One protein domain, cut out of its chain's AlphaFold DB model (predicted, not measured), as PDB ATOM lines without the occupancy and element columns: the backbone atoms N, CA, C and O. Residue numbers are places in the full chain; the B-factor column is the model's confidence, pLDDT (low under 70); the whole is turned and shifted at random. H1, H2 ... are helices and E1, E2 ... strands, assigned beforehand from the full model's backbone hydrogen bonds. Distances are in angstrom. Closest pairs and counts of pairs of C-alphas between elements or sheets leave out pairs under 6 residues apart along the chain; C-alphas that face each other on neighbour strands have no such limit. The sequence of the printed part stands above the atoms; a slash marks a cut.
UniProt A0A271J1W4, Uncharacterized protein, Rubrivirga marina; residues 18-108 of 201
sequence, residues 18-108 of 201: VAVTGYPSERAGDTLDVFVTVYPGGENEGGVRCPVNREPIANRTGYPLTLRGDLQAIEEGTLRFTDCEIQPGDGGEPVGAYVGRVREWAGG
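Overview. This is residues 18 to 108 of the 201 residues of an uncharacterized protein of Rubrivirga marina (UniProt A0A271J1W4). A small closed barrel of five strands has one helix, H1, packed on its outside and running across the strands. Round the ring run E1, E2, E3, E5, E4 and back to E1; E3 and E5 are parallel, the other neighbours antiparallel. The printed part has 91 residues with five named strands, E1 to E5, followed by H1, of mixed class. It is compact, with a radius of gyration of the C-alphas of 11.9 A, yet elongated, spanning 37 by 23 by 23 A.

Arrangement. In the barrel, E1, residues 18 to 25, E2, residues 32 to 37, and E3, residues 47 to 52, form a meander, each strand the antiparallel neighbour of the one before. Within hydrogen-bond range are N 25 and O 35, 2.8 A, and N 34 and O 50, 3.0 A. E4, residues 65 to 75, is antiparallel to E1, with N 20 and O 67 at 2.8 A, and E1 to E4 form a Greek key, a meander whose first strand also neighbours the fourth strand. E5, residues 78 to 88, forms a hairpin with E4, N 72 and O 80 at 2.8 A, and is parallel to E3, N 49 and O 79 at 2.8 A. E1 bends by 69 degrees at residue 22, E4 by 96 at 72 and E5 by 101 at 83. H1, residues 95 to 106, is on the barrel, outside it, at a height of 8.8 A over the sheet; its closest C-alpha pair with E1 is Val 20 and Val 95, 5.2 A. On the local plane it runs across E3 at 87 degrees. In H1 every O i to N i+4 pair is within hydrogen-bond range.

Along the chain. E1 starts at C-alpha 18 (193.669, 153.934, 168.083) and is 19.4 A long; E4 measures 21.2 A and E5 20.9 A. H1, 15.9 A, ends at C-alpha 106 (188.251, 139.184, 162.640).

Size, cuts and confidence. The C-alphas farthest apart, of Asn 59 and Gly 108, are 38.2 A apart. The printed part has no cut; the link E3 to E4 is long. The pLDDT is under 70 at residues 26 to 32, 41 to 46, 53 to 61 and 76 to 77.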
ATOM      1  N   VAL A  18     194.775 153.464 168.926       85.56
ATOM      2  CA  VAL A  18     193.669 153.934 168.083       85.56
ATOM      3  C   VAL A  18     192.817 154.934 168.850       85.56
ATOM      4  O   VAL A  18     192.406 154.673 169.977       85.56
ATOM      5  N   ALA A  19     192.480 156.048 168.195       89.19
ATOM      6  CA  ALA A  19     191.467 156.992 168.655       89.19
ATOM      7  C   ALA A  19     190.145 156.790 167.893       89.19
ATOM      8  O   ALA A  19     190.092 156.958 166.671       89.19
ATOM      9  N   VAL A  20     189.077 156.454 168.618       89.44
ATOM     10  CA  VAL A  20     187.717 156.303 168.084       89.44
ATOM     11  C   VAL A  20     186.744 157.272 168.737       89.44
ATOM     12  O   VAL A  20     186.861 157.563 169.920       89.44
ATOM     13  N   THR A  21     185.732 157.692 167.992       90.38
ATOM     14  CA  THR A  21     184.708 158.639 168.428       90.38
ATOM     15  C   THR A  21     183.316 158.028 168.341       90.38
ATOM     16  O   THR A  21     182.966 157.381 167.351       90.38
ATOM     17  N   GLY A  22     182.476 158.306 169.334       87.88
ATOM     18  CA  GLY A  22     181.044 158.010 169.294       87.88
ATOM     19  C   GLY A  22     180.356 158.402 170.599       87.88
ATOM     20  O   GLY A  22     180.894 159.189 171.370       87.88
ATOM     21  N   TYR A  23     179.180 157.851 170.872       85.06
ATOM     22  CA  TYR A  23     178.353 158.246 172.013       85.06
ATOM     23  C   TYR A  23     178.475 157.258 173.171       85.06
ATOM     24  O   TYR A  23     178.455 156.050 172.932       85.06
ATOM     25  N   PRO A  24     178.579 157.725 174.426       81.12
ATOM     26  CA  PRO A  24     178.629 156.825 175.564       81.12
ATOM     27  C   PRO A  24     177.272 156.140 175.778       81.12
ATOM     28  O   PRO A  24     176.238 156.806 175.826       81.12
ATOM     29  N   SER A  25     177.276 154.819 175.964       75.94
ATOM     30  CA  SER A  25     176.128 154.050 176.458       75.94
ATOM     31  C   SER A  25     176.416 153.523 177.862       75.94
ATOM     32  O   SER A  25     177.480 152.946 178.096       75.94
ATOM     33  N   GLU A  26     175.469 153.669 178.785       64.44
ATOM     34  CA  GLU A  26     175.586 153.084 180.120       64.44
ATOM     35  C   GLU A  26     175.288 151.579 180.065       64.44
ATOM     36  O   GLU A  26     174.210 151.163 179.635       64.44
ATOM     37  N   ARG A  27     176.221 150.740 180.529       58.06
ATOM     38  CA  ARG A  27     175.917 149.350 180.892       58.06
ATOM     39  C   ARG A  27     176.401 149.097 182.315       58.06
ATOM     40  O   ARG A  27     177.546 149.380 182.646       58.06
ATOM     41  N   ALA A  28     175.480 148.623 183.147       47.03
ATOM     42  CA  ALA A  28     175.614 148.543 184.596       47.03
ATOM     43  C   ALA A  28     176.513 147.384 185.067       47.03
ATOM     44  O   ALA A  28     176.388 146.260 184.580       47.03
ATOM     45  N   GLY A  29     177.355 147.667 186.066       50.31
ATOM     46  CA  GLY A  29     178.175 146.722 186.829       50.31
ATOM     47  C   GLY A  29     178.975 147.435 187.935       50.31
ATOM     48  O   GLY A  29     178.967 148.662 188.003       50.31
ATOM     49  N   ASP A  30     179.678 146.675 188.788       50.47
ATOM     50  CA  ASP A  30     180.546 147.193 189.874       50.47
ATOM     51  C   ASP A  30     181.868 147.816 189.363       50.47
ATOM     52  O   ASP A  30     182.667 148.358 190.132       50.47
ATOM     53  N   THR A  31     182.100 147.752 188.052       55.34
ATOM     54  CA  THR A  31     183.180 148.408 187.311       55.34
ATOM     55  C   THR A  31     182.581 149.419 186.341       55.34
ATOM     56  O   THR A  31     181.614 149.110 185.644       55.34
ATOM     57  N   LEU A  32     183.153 150.624 186.273       63.12
ATOM     58  CA  LEU A  32     182.710 151.625 185.308       63.12
ATOM     59  C   LEU A  32     183.364 151.331 183.953       63.12
ATOM     60  O   LEU A  32     184.512 151.691 183.704       63.12
ATOM     61  N   ASP A  33     182.623 150.647 183.091       70.50
ATOM     62  CA  ASP A  33     182.982 150.457 181.691       70.50
ATOM     63  C   ASP A  33     182.316 151.550 180.850       70.50
ATOM     64  O   ASP A  33     181.098 151.733 180.897       70.50
ATOM     65  N   VAL A  34     183.106 152.265 180.050       73.50
ATOM     66  CA  VAL A  34     182.568 153.216 179.072       73.50
ATOM     67  C   VAL A  34     182.472 152.518 177.731       73.50
ATOM     68  O   VAL A  34     183.469 152.029 177.199       73.50
ATOM     69  N   PHE A  35     181.261 152.482 177.190       75.56
ATOM     70  CA  PHE A  35     180.984 151.939 175.870       75.56
ATOM     71  C   PHE A  35     180.718 153.082 174.915       75.56
ATOM     72  O   PHE A  35     179.828 153.883 175.179       75.56
ATOM     73  N   VAL A  36     181.443 153.133 173.806       79.81
ATOM     74  CA  VAL A  36     181.189 154.107 172.746       79.81
ATOM     75  C   VAL A  36     180.477 153.439 171.570       79.81
ATOM     76  O   VAL A  36     180.968 152.445 171.029       79.81
ATOM     77  N   THR A  37     179.318 153.985 171.197       78.69
ATOM     78  CA  THR A  37     178.421 153.504 170.138       78.69
ATOM     79  C   THR A  37     178.291 154.524 169.001       78.69
ATOM     80  O   THR A  37     178.686 155.685 169.125       78.69
ATOM     81  N   VAL A  38     177.728 154.103 167.865       78.12
ATOM     82  CA  VAL A  38     177.526 154.982 166.697       78.12
ATOM     83  C   VAL A  38     176.421 156.021 166.936       78.12
ATOM     84  O   VAL A  38     176.540 157.150 166.463       78.12
ATOM     85  N   TYR A  39     175.374 155.665 167.692       77.50
ATOM     86  CA  TYR A  39     174.209 156.520 167.945       77.50
ATOM     87  C   TYR A  39     173.865 156.601 169.440       77.50
ATOM     88  O   TYR A  39     173.930 155.579 170.136       77.50
ATOM     89  N   PRO A  40     173.448 157.780 169.939       71.44
ATOM     90  CA  PRO A  40     173.022 157.940 171.325       71.44
ATOM     91  C   PRO A  40     171.728 157.155 171.589       71.44
ATOM     92  O   PRO A  40     170.779 157.234 170.812       71.44
ATOM     93  N   GLY A  41     171.686 156.394 172.687       61.88
ATOM     94  CA  GLY A  41     170.495 155.647 173.123       61.88
ATOM     95  C   GLY A  41     170.071 154.464 172.237       61.88
ATOM     96  O   GLY A  41     169.003 153.905 172.469       61.88
ATOM     97  N   GLY A  42     170.868 154.090 171.229       60.56
ATOM     98  CA  GLY A  42     170.588 152.955 170.344       60.56
ATOM     99  C   GLY A  42     170.965 151.596 170.943       60.56
ATOM    100  O   GLY A  42     171.793 151.508 171.852       60.56
ATOM    101  N   GLU A  43     170.382 150.522 170.401       59.97
ATOM    102  CA  GLU A  43     170.839 149.157 170.678       59.97
ATOM    103  C   GLU A  43     172.284 148.963 170.184       59.97
ATOM    104  O   GLU A  43     172.721 149.531 169.181       59.97
ATOM    105  N   ASN A  44     173.064 148.193 170.942       61.41
ATOM    106  CA  ASN A  44     174.508 148.088 170.767       61.41
ATOM    107  C   ASN A  44     174.838 147.105 169.623       61.41
ATOM    108  O   ASN A  44     175.015 145.914 169.859       61.41
ATOM    109  N   GLU A  45     174.919 147.580 168.376       57.19
ATOM    110  CA  GLU A  45     175.312 146.751 167.214       57.19
ATOM    111  C   GLU A  45     176.832 146.517 167.111       57.19
ATOM    112  O   GLU A  45     177.320 145.810 166.220       57.19
ATOM    113  N   GLY A  46     177.600 147.109 168.025       67.31
ATOM    114  CA  GLY A  46     179.055 147.082 168.074       67.31
ATOM    115  C   GLY A  46     179.596 148.366 168.687       67.31
ATOM    116  O   GLY A  46     179.084 149.453 168.427       67.31
ATOM    117  N   GLY A  47     180.645 148.241 169.493       78.75
ATOM    118  CA  GLY A  47     181.230 149.380 170.185       78.75
ATOM    119  C   GLY A  47     182.611 149.079 170.733       78.75
ATOM    120  O   GLY A  47     183.111 147.954 170.632       78.75
ATOM    121  N   VAL A  48     183.222 150.103 171.316       83.12
ATOM    122  CA  VAL A  48     184.501 149.987 172.019       83.12
ATOM    123  C   VAL A  48     184.253 150.132 173.516       83.12
ATOM    124  O   VAL A  48     183.574 151.066 173.939       83.12
ATOM    125  N   ARG A  49     184.790 149.197 174.304       83.56
ATOM    126  CA  ARG A  49     184.795 149.213 175.766       83.56
ATOM    127  C   ARG A  49     186.130 149.743 176.268       83.56
ATOM    128  O   ARG A  49     187.182 149.208 175.920       83.56
ATOM    129  N   CYS A  50     186.049 150.719 177.158       82.56
ATOM    130  CA  CYS A  50     187.169 151.305 177.874       82.56
ATOM    131  C   CYS A  50     186.951 151.122 179.388       82.56
ATOM    132  O   CYS A  50     186.004 151.707 179.925       82.56
ATOM    133  N   PRO A  51     187.767 150.306 180.079       77.12
ATOM    134  CA  PRO A  51     187.680 150.181 181.527       77.12
ATOM    135  C   PRO A  51     188.258 151.442 182.176       77.12
ATOM    136  O   PRO A  51     189.432 151.752 181.971       77.12
ATOM    137  N   VAL A  52     187.464 152.167 182.970       72.06
ATOM    138  CA  VAL A  52     187.940 153.366 183.674       72.06
ATOM    139  C   VAL A  52     187.905 153.208 185.183       72.06
ATOM    140  O   VAL A  52     186.937 152.744 185.785       72.06
ATOM    141  N   ASN A  53     188.970 153.685 185.820       57.88
ATOM    142  CA  ASN A  53     189.006 153.861 187.259       57.88
ATOM    143  C   ASN A  53     188.522 155.279 187.600       57.88
ATOM    144  O   ASN A  53     189.287 156.232 187.535       57.88
ATOM    145  N   ARG A  54     187.270 155.383 188.061       52.97
ATOM    146  CA  ARG A  54     186.782 156.463 188.947       52.97
ATOM    147  C   ARG A  54     186.557 157.885 188.386       52.97
ATOM    148  O   ARG A  54     186.725 158.836 189.144       52.97
ATOM    149  N   GLU A  55     186.021 158.069 187.180       52.88
ATOM    150  CA  GLU A  55     185.387 159.360 186.823       52.88
ATOM    151  C   GLU A  55     183.970 159.183 186.265       52.88
ATOM    152  O   GLU A  55     183.756 158.323 185.411       52.88
ATOM    153  N   PRO A  56     182.972 159.973 186.711       55.75
ATOM    154  CA  PRO A  56     181.598 159.796 186.273       55.75
ATOM    155  C   PRO A  56     181.413 160.369 184.862       55.75
ATOM    156  O   PRO A  56     181.069 161.534 184.673       55.75
ATOM    157  N   ILE A  57     181.596 159.518 183.856       59.50
ATOM    158  CA  ILE A  57     181.191 159.787 182.465       59.50
ATOM    159  C   ILE A  57     179.668 159.610 182.279       59.50
ATOM    160  O   ILE A  57     179.111 160.041 181.269       59.50
ATOM    161  N   ALA A  58     178.986 159.079 183.302       53.03
ATOM    162  CA  ALA A  58     177.550 158.781 183.360       53.03
ATOM    163  C   ALA A  58     176.625 159.911 182.848       53.03
ATOM    164  O   ALA A  58     175.592 159.655 182.247       53.03
ATOM    165  N   ASN A  59     177.019 161.185 182.948       53.91
ATOM    166  CA  ASN A  59     176.171 162.308 182.516       53.91
ATOM    167  C   ASN A  59     176.435 162.835 181.089       53.91
ATOM    168  O   ASN A  59     176.010 163.945 180.765       53.91
ATOM    169  N   ARG A  60     177.142 162.093 180.224       63.72
ATOM    170  CA  ARG A  60     177.507 162.553 178.861       63.72
ATOM    171  C   ARG A  60     176.814 161.819 177.708       63.72
ATOM    172  O   ARG A  60     177.240 161.967 176.570       63.72
ATOM    173  N   THR A  61     175.716 161.108 177.957       68.75
ATOM    174  CA  THR A  61     174.956 160.300 176.968       68.75
ATOM    175  C   THR A  61     174.413 161.058 175.742       68.75
ATOM    176  O   THR A  61     173.918 160.431 174.809       68.75
ATOM    177  N   GLY A  62     174.548 162.390 175.689       74.00
ATOM    178  CA  GLY A  62     174.177 163.236 174.545       74.00
ATOM    179  C   GLY A  62     175.340 163.873 173.773       74.00
ATOM    180  O   GLY A  62     175.083 164.623 172.836       74.00
ATOM    181  N   TYR A  63     176.597 163.613 174.147       81.06
ATOM    182  CA  TYR A  63     177.772 164.214 173.505       81.06
ATOM    183  C   TYR A  63     178.773 163.142 173.071       81.06
ATOM    184  O   TYR A  63     178.967 162.170 173.806       81.06
ATOM    185  N   PRO A  64     179.437 163.314 171.913       86.12
ATOM    186  CA  PRO A  64     180.461 162.379 171.496       86.12
ATOM    187  C   PRO A  64     181.677 162.437 172.429       86.12
ATOM    188  O   PRO A  64     182.081 163.501 172.917       86.12
ATOM    189  N   LEU A  65     182.254 161.267 172.662       87.19
ATOM    190  CA  LEU A  65     183.524 161.065 173.337       87.19
ATOM    191  C   LEU A  65     184.500 160.412 172.372       87.19
ATOM    192  O   LEU A  65     184.121 159.561 171.567       87.19
ATOM    193  N   THR A  66     185.765 160.769 172.534       88.69
ATOM    194  CA  THR A  66     186.899 160.092 171.925       88.69
ATOM    195  C   THR A  66     187.503 159.125 172.945       88.69
ATOM    196  O   THR A  66     187.858 159.539 174.051       88.69
ATOM    197  N   LEU A  67     187.620 157.847 172.583       88.06
ATOM    198  CA  LEU A  67     188.408 156.846 173.300       88.06
ATOM    199  C   LEU A  67     189.710 156.628 172.547       88.06
ATOM    200  O   LEU A  67     189.681 156.257 171.374       88.06
ATOM    201  N   ARG A  68     190.835 156.813 173.226       89.12
ATOM    202  CA  ARG A  68     192.156 156.474 172.710       89.12
ATOM    203  C   ARG A  68     192.708 155.299 173.491       89.12
ATOM    204  O   ARG A  68     192.645 155.320 174.710       89.12
ATOM    205  N   GLY A  69     193.222 154.280 172.823       86.94
ATOM    206  CA  GLY A  69     193.857 153.170 173.515       86.94
ATOM    207  C   GLY A  69     194.186 152.009 172.601       86.94
ATOM    208  O   GLY A  69     194.032 152.061 171.382       86.94
ATOM    209  N   ASP A  70     194.624 150.936 173.238       84.81
ATOM    210  CA  ASP A  70     195.147 149.762 172.566       84.81
ATOM    211  C   ASP A  70     194.092 148.661 172.477       84.81
ATOM    212  O   ASP A  70     193.563 148.220 173.498       84.81
ATOM    213  N   LEU A  71     193.836 148.121 171.283       82.00
ATOM    214  CA  LEU A  71     192.913 146.994 171.135       82.00
ATOM    215  C   LEU A  71     193.488 145.716 171.782       82.00
ATOM    216  O   LEU A  71     194.511 145.183 171.352       82.00
ATOM    217  N   GLN A  72     192.803 145.207 172.809       77.06
ATOM    218  CA  GLN A  72     193.188 144.025 173.585       77.06
ATOM    219  C   GLN A  72     192.426 142.759 173.179       77.06
ATOM    220  O   GLN A  72     193.012 141.674 173.160       77.06
ATOM    221  N   ALA A  73     191.134 142.875 172.870       74.25
ATOM    222  CA  ALA A  73     190.299 141.728 172.526       74.25
ATOM    223  C   ALA A  73     189.102 142.116 171.649       74.25
ATOM    224  O   ALA A  73     188.658 143.265 171.639       74.25
ATOM    225  N   ILE A  74     188.570 141.119 170.941       75.94
ATOM    226  CA  ILE A  74     187.323 141.193 170.175       75.94
ATOM    227  C   ILE A  74     186.354 140.197 170.825       75.94
ATOM    228  O   ILE A  74     186.504 138.989 170.646       75.94
ATOM    229  N   GLU A  75     185.388 140.695 171.594       72.62
ATOM    230  CA  GLU A  75     184.443 139.910 172.399       72.62
ATOM    231  C   GLU A  75     183.013 140.165 171.899       72.62
ATOM    232  O   GLU A  75     182.500 141.269 172.046       72.62
ATOM    233  N   GLU A  76     182.367 139.167 171.279       67.44
ATOM    234  CA  GLU A  76     180.936 139.213 170.901       67.44
ATOM    235  C   GLU A  76     180.503 140.508 170.173       67.44
ATOM    236  O   GLU A  76     179.446 141.080 170.424       67.44
ATOM    237  N   GLY A  77     181.351 141.013 169.268       66.44
ATOM    238  CA  GLY A  77     181.080 142.234 168.499       66.44
ATOM    239  C   GLY A  77     181.452 143.546 169.200       66.44
ATOM    240  O   GLY A  77     181.331 144.596 168.567       66.44
ATOM    241  N   THR A  78     181.953 143.484 170.437       76.38
ATOM    242  CA  THR A  78     182.547 144.592 171.196       76.38
ATOM    243  C   THR A  78     184.073 144.497 171.171       76.38
ATOM    244  O   THR A  78     184.658 143.424 171.313       76.38
ATOM    245  N   LEU A  79     184.733 145.633 170.989       83.81
ATOM    246  CA  LEU A  79     186.185 145.754 171.006       83.81
ATOM    247  C   LEU A  79     186.632 146.248 172.379       83.81
ATOM    248  O   LEU A  79     186.125 147.255 172.859       83.81
ATOM    249  N   ARG A  80     187.572 145.566 173.024       83.00
ATOM    250  CA  ARG A  80     188.058 145.952 174.352       83.00
ATOM    251  C   ARG A  80     189.384 146.685 174.242       83.00
ATOM    252  O   ARG A  80     190.330 146.120 173.698       83.00
ATOM    253  N   PHE A  81     189.458 147.900 174.778       85.38
ATOM    254  CA  PHE A  81     190.698 148.669 174.857       85.38
ATOM    255  C   PHE A  81     191.410 148.475 176.203       85.38
ATOM    256  O   PHE A  81     190.773 148.246 177.235       85.38
ATOM    257  N   THR A  82     192.735 148.588 176.184       81.44
ATOM    258  CA  THR A  82     193.615 148.763 177.351       81.44
ATOM    259  C   THR A  82     194.293 150.124 177.302       81.44
ATOM    260  O   THR A  82     194.331 150.741 176.238       81.44
ATOM    261  N   ASP A  83     194.813 150.577 178.448       80.31
ATOM    262  CA  ASP A  83     195.517 151.863 178.587       80.31
ATOM    263  C   ASP A  83     194.719 153.027 177.993       80.31
ATOM    264  O   ASP A  83     195.223 153.871 177.260       80.31
ATOM    265  N   CYS A  84     193.417 152.994 178.258       81.38
ATOM    266  CA  CYS A  84     192.462 153.793 177.530       81.38
ATOM    267  C   CYS A  84     192.300 155.185 178.154       81.38
ATOM    268  O   CYS A  84     192.012 155.326 179.344       81.38
ATOM    269  N   GLU A  85     192.453 156.208 177.323       86.56
ATOM    270  CA  GLU A  85     192.213 157.608 177.637       86.56
ATOM    271  C   GLU A  85     190.871 158.053 177.054       86.56
ATOM    272  O   GLU A  85     190.513 157.705 175.927       86.56
ATOM    273  N   ILE A  86     190.134 158.865 177.811       84.25
ATOM    274  CA  ILE A  86     188.826 159.373 177.396       84.25
ATOM    275  C   ILE A  86     188.866 160.888 177.339       84.25
ATOM    276  O   ILE A  86     189.195 161.551 178.321       84.25
ATOM    277  N   GLN A  87     188.474 161.442 176.197       86.44
ATOM    278  CA  GLN A  87     188.412 162.881 175.988       86.44
ATOM    279  C   GLN A  87     187.038 163.269 175.429       86.44
ATOM    280  O   GLN A  87     186.491 162.561 174.583       86.44
ATOM    281  N   PRO A  88     186.423 164.372 175.888       84.69
ATOM    282  CA  PRO A  88     185.267 164.929 175.197       84.69
ATOM    283  C   PRO A  88     185.647 165.410 173.795       84.69
ATOM    284  O   PRO A  88     186.688 166.041 173.626       84.69
ATOM    285  N   GLY A  89     184.768 165.170 172.822       80.69
ATOM    286  CA  GLY A  89     184.937 165.646 171.452       80.69
ATOM    287  C   GLY A  89     184.911 164.533 170.412       80.69
ATOM    288  O   GLY A  89     184.645 163.369 170.715       80.69
ATOM    289  N   ASP A  90     185.180 164.933 169.174       81.38
ATOM    290  CA  ASP A  90     185.092 164.115 167.965       81.38
ATOM    291  C   ASP A  90     186.447 163.851 167.288       81.38
ATOM    292  O   ASP A  90     186.508 163.462 166.122       81.38
ATOM    293  N   GLY A  91     187.537 164.014 168.040       79.44
ATOM    294  CA  GLY A  91     188.916 163.854 167.587       79.44
ATOM    295  C   GLY A  91     189.336 162.396 167.405       79.44
ATOM    296  O   GLY A  91     190.220 161.913 168.104       79.44
ATOM    297  N   GLY A  92     188.727 161.695 166.454       85.56
ATOM    298  CA  GLY A  92     188.999 160.289 166.185       85.56
ATOM    299  C   GLY A  92     188.165 159.757 165.030       85.56
ATOM    300  O   GLY A  92     187.317 160.450 164.465       85.56
ATOM    301  N   GLU A  93     188.398 158.504 164.667       89.25
ATOM    302  CA  GLU A  93     187.576 157.849 163.658       89.25
ATOM    303  C   GLU A  93     186.194 157.483 164.221       89.25
ATOM    304  O   GLU A  93     186.117 156.991 165.346       89.25
ATOM    305  N   PRO A  94     185.092 157.616 163.457       89.06
ATOM    306  CA  PRO A  94     183.795 157.095 163.876       89.06
ATOM    307  C   PRO A  94     183.866 155.617 164.286       89.06
ATOM    308  O   PRO A  94     184.277 154.761 163.500       89.06
ATOM    309  N   VAL A  95     183.404 155.297 165.498       87.00
ATOM    310  CA  VAL A  95     183.519 153.952 166.086       87.00
ATOM    311  C   VAL A  95     182.925 152.862 165.191       87.00
ATOM    312  O   VAL A  95     183.469 151.765 165.116       87.00
ATOM    313  N   GLY A  96     181.861 153.168 164.444       84.31
ATOM    314  CA  GLY A  96     181.244 152.231 163.502       84.31
ATOM    315  C   GLY A  96     182.160 151.848 162.339       84.31
ATOM    316  O   GLY A  96     182.220 150.676 161.972       84.31
ATOM    317  N   ALA A  97     182.916 152.808 161.795       86.31
ATOM    318  CA  ALA A  97     183.877 152.547 160.725       86.31
ATOM    319  C   ALA A  97     185.037 151.680 161.239       86.31
ATOM    320  O   ALA A  97     185.379 150.670 160.618       86.31
ATOM    321  N   TYR A  98     185.550 151.994 162.432       87.44
ATOM    322  CA  TYR A  98     186.614 151.217 163.060       87.44
ATOM    323  C   TYR A  98     186.172 149.781 163.377       87.44
ATOM    324  O   TYR A  98     186.846 148.823 162.992       87.44
ATOM    325  N   VAL A  99     185.004 149.612 164.011       84.31
ATOM    326  CA  VAL A  99     184.417 148.294 164.301       84.31
ATOM    327  C   VAL A  99     184.188 147.502 163.013       84.31
ATOM    328  O   VAL A  99     184.502 146.313 162.979       84.31
ATOM    329  N   GLY A 100     183.699 148.147 161.949       82.75
ATOM    330  CA  GLY A 100     183.537 147.532 160.632       82.75
ATOM    331  C   GLY A 100     184.847 146.944 160.108       82.75
ATOM    332  O   GLY A 100     184.913 145.748 159.828       82.75
ATOM    333  N   ARG A 101     185.923 147.740 160.083       84.56
ATOM    334  CA  ARG A 101     187.241 147.266 159.628       84.56
ATOM    335  C   ARG A 101     187.809 146.151 160.498       84.56
ATOM    336  O   ARG A 101     188.351 145.182 159.977       84.56
ATOM    337  N   VAL A 102     187.699 146.257 161.822       82.81
ATOM    338  CA  VAL A 102     188.188 145.197 162.716       82.81
ATOM    339  C   VAL A 102     187.406 143.900 162.492       82.81
ATOM    340  O   VAL A 102     188.006 142.827 162.486       82.81
ATOM    341  N   ARG A 103     186.091 143.970 162.240       79.25
ATOM    342  CA  ARG A 103     185.260 142.796 161.913       79.25
ATOM    343  C   ARG A 103     185.644 142.147 160.589       79.25
ATOM    344  O   ARG A 103     185.697 140.919 160.531       79.25
ATOM    345  N   GLU A 104     185.958 142.940 159.566       80.81
ATOM    346  CA  GLU A 104     186.473 142.423 158.289       80.81
ATOM    347  C   GLU A 104     187.738 141.577 158.489       80.81
ATOM    348  O   GLU A 104     187.900 140.543 157.844       80.81
ATOM    349  N   TRP A 105     188.608 141.968 159.423       78.44
ATOM    350  CA  TRP A 105     189.807 141.201 159.768       78.44
ATOM    351  C   TRP A 105     189.553 140.059 160.750       78.44
ATOM    352  O   TRP A 105     190.228 139.032 160.677       78.44
ATOM    353  N   ALA A 106     188.580 140.203 161.653       71.81
ATOM    354  CA  ALA A 106     188.251 139.184 162.640       71.81
ATOM    355  C   ALA A 106     187.841 137.870 161.966       71.81
ATOM    356  O   ALA A 106     188.218 136.808 162.448       71.81
ATOM    357  N   GLY A 107     187.130 137.915 160.835       72.19
ATOM    358  CA  GLY A 107     186.731 136.720 160.077       72.19
ATOM    359  C   GLY A 107     187.890 135.862 159.550       72.19
ATOM    360  O   GLY A 107     187.649 134.754 159.069       72.19
ATOM    361  N   GLY A 108     189.131 136.337 159.662       79.75
ATOM    362  CA  GLY A 108     190.292 135.752 159.016       79.75
ATOM    363  C   GLY A 108     190.304 136.094 157.528       79.75
ATOM    364  O   GLY A 108     189.268 136.071 156.862       79.75
TER     365      GLY A 108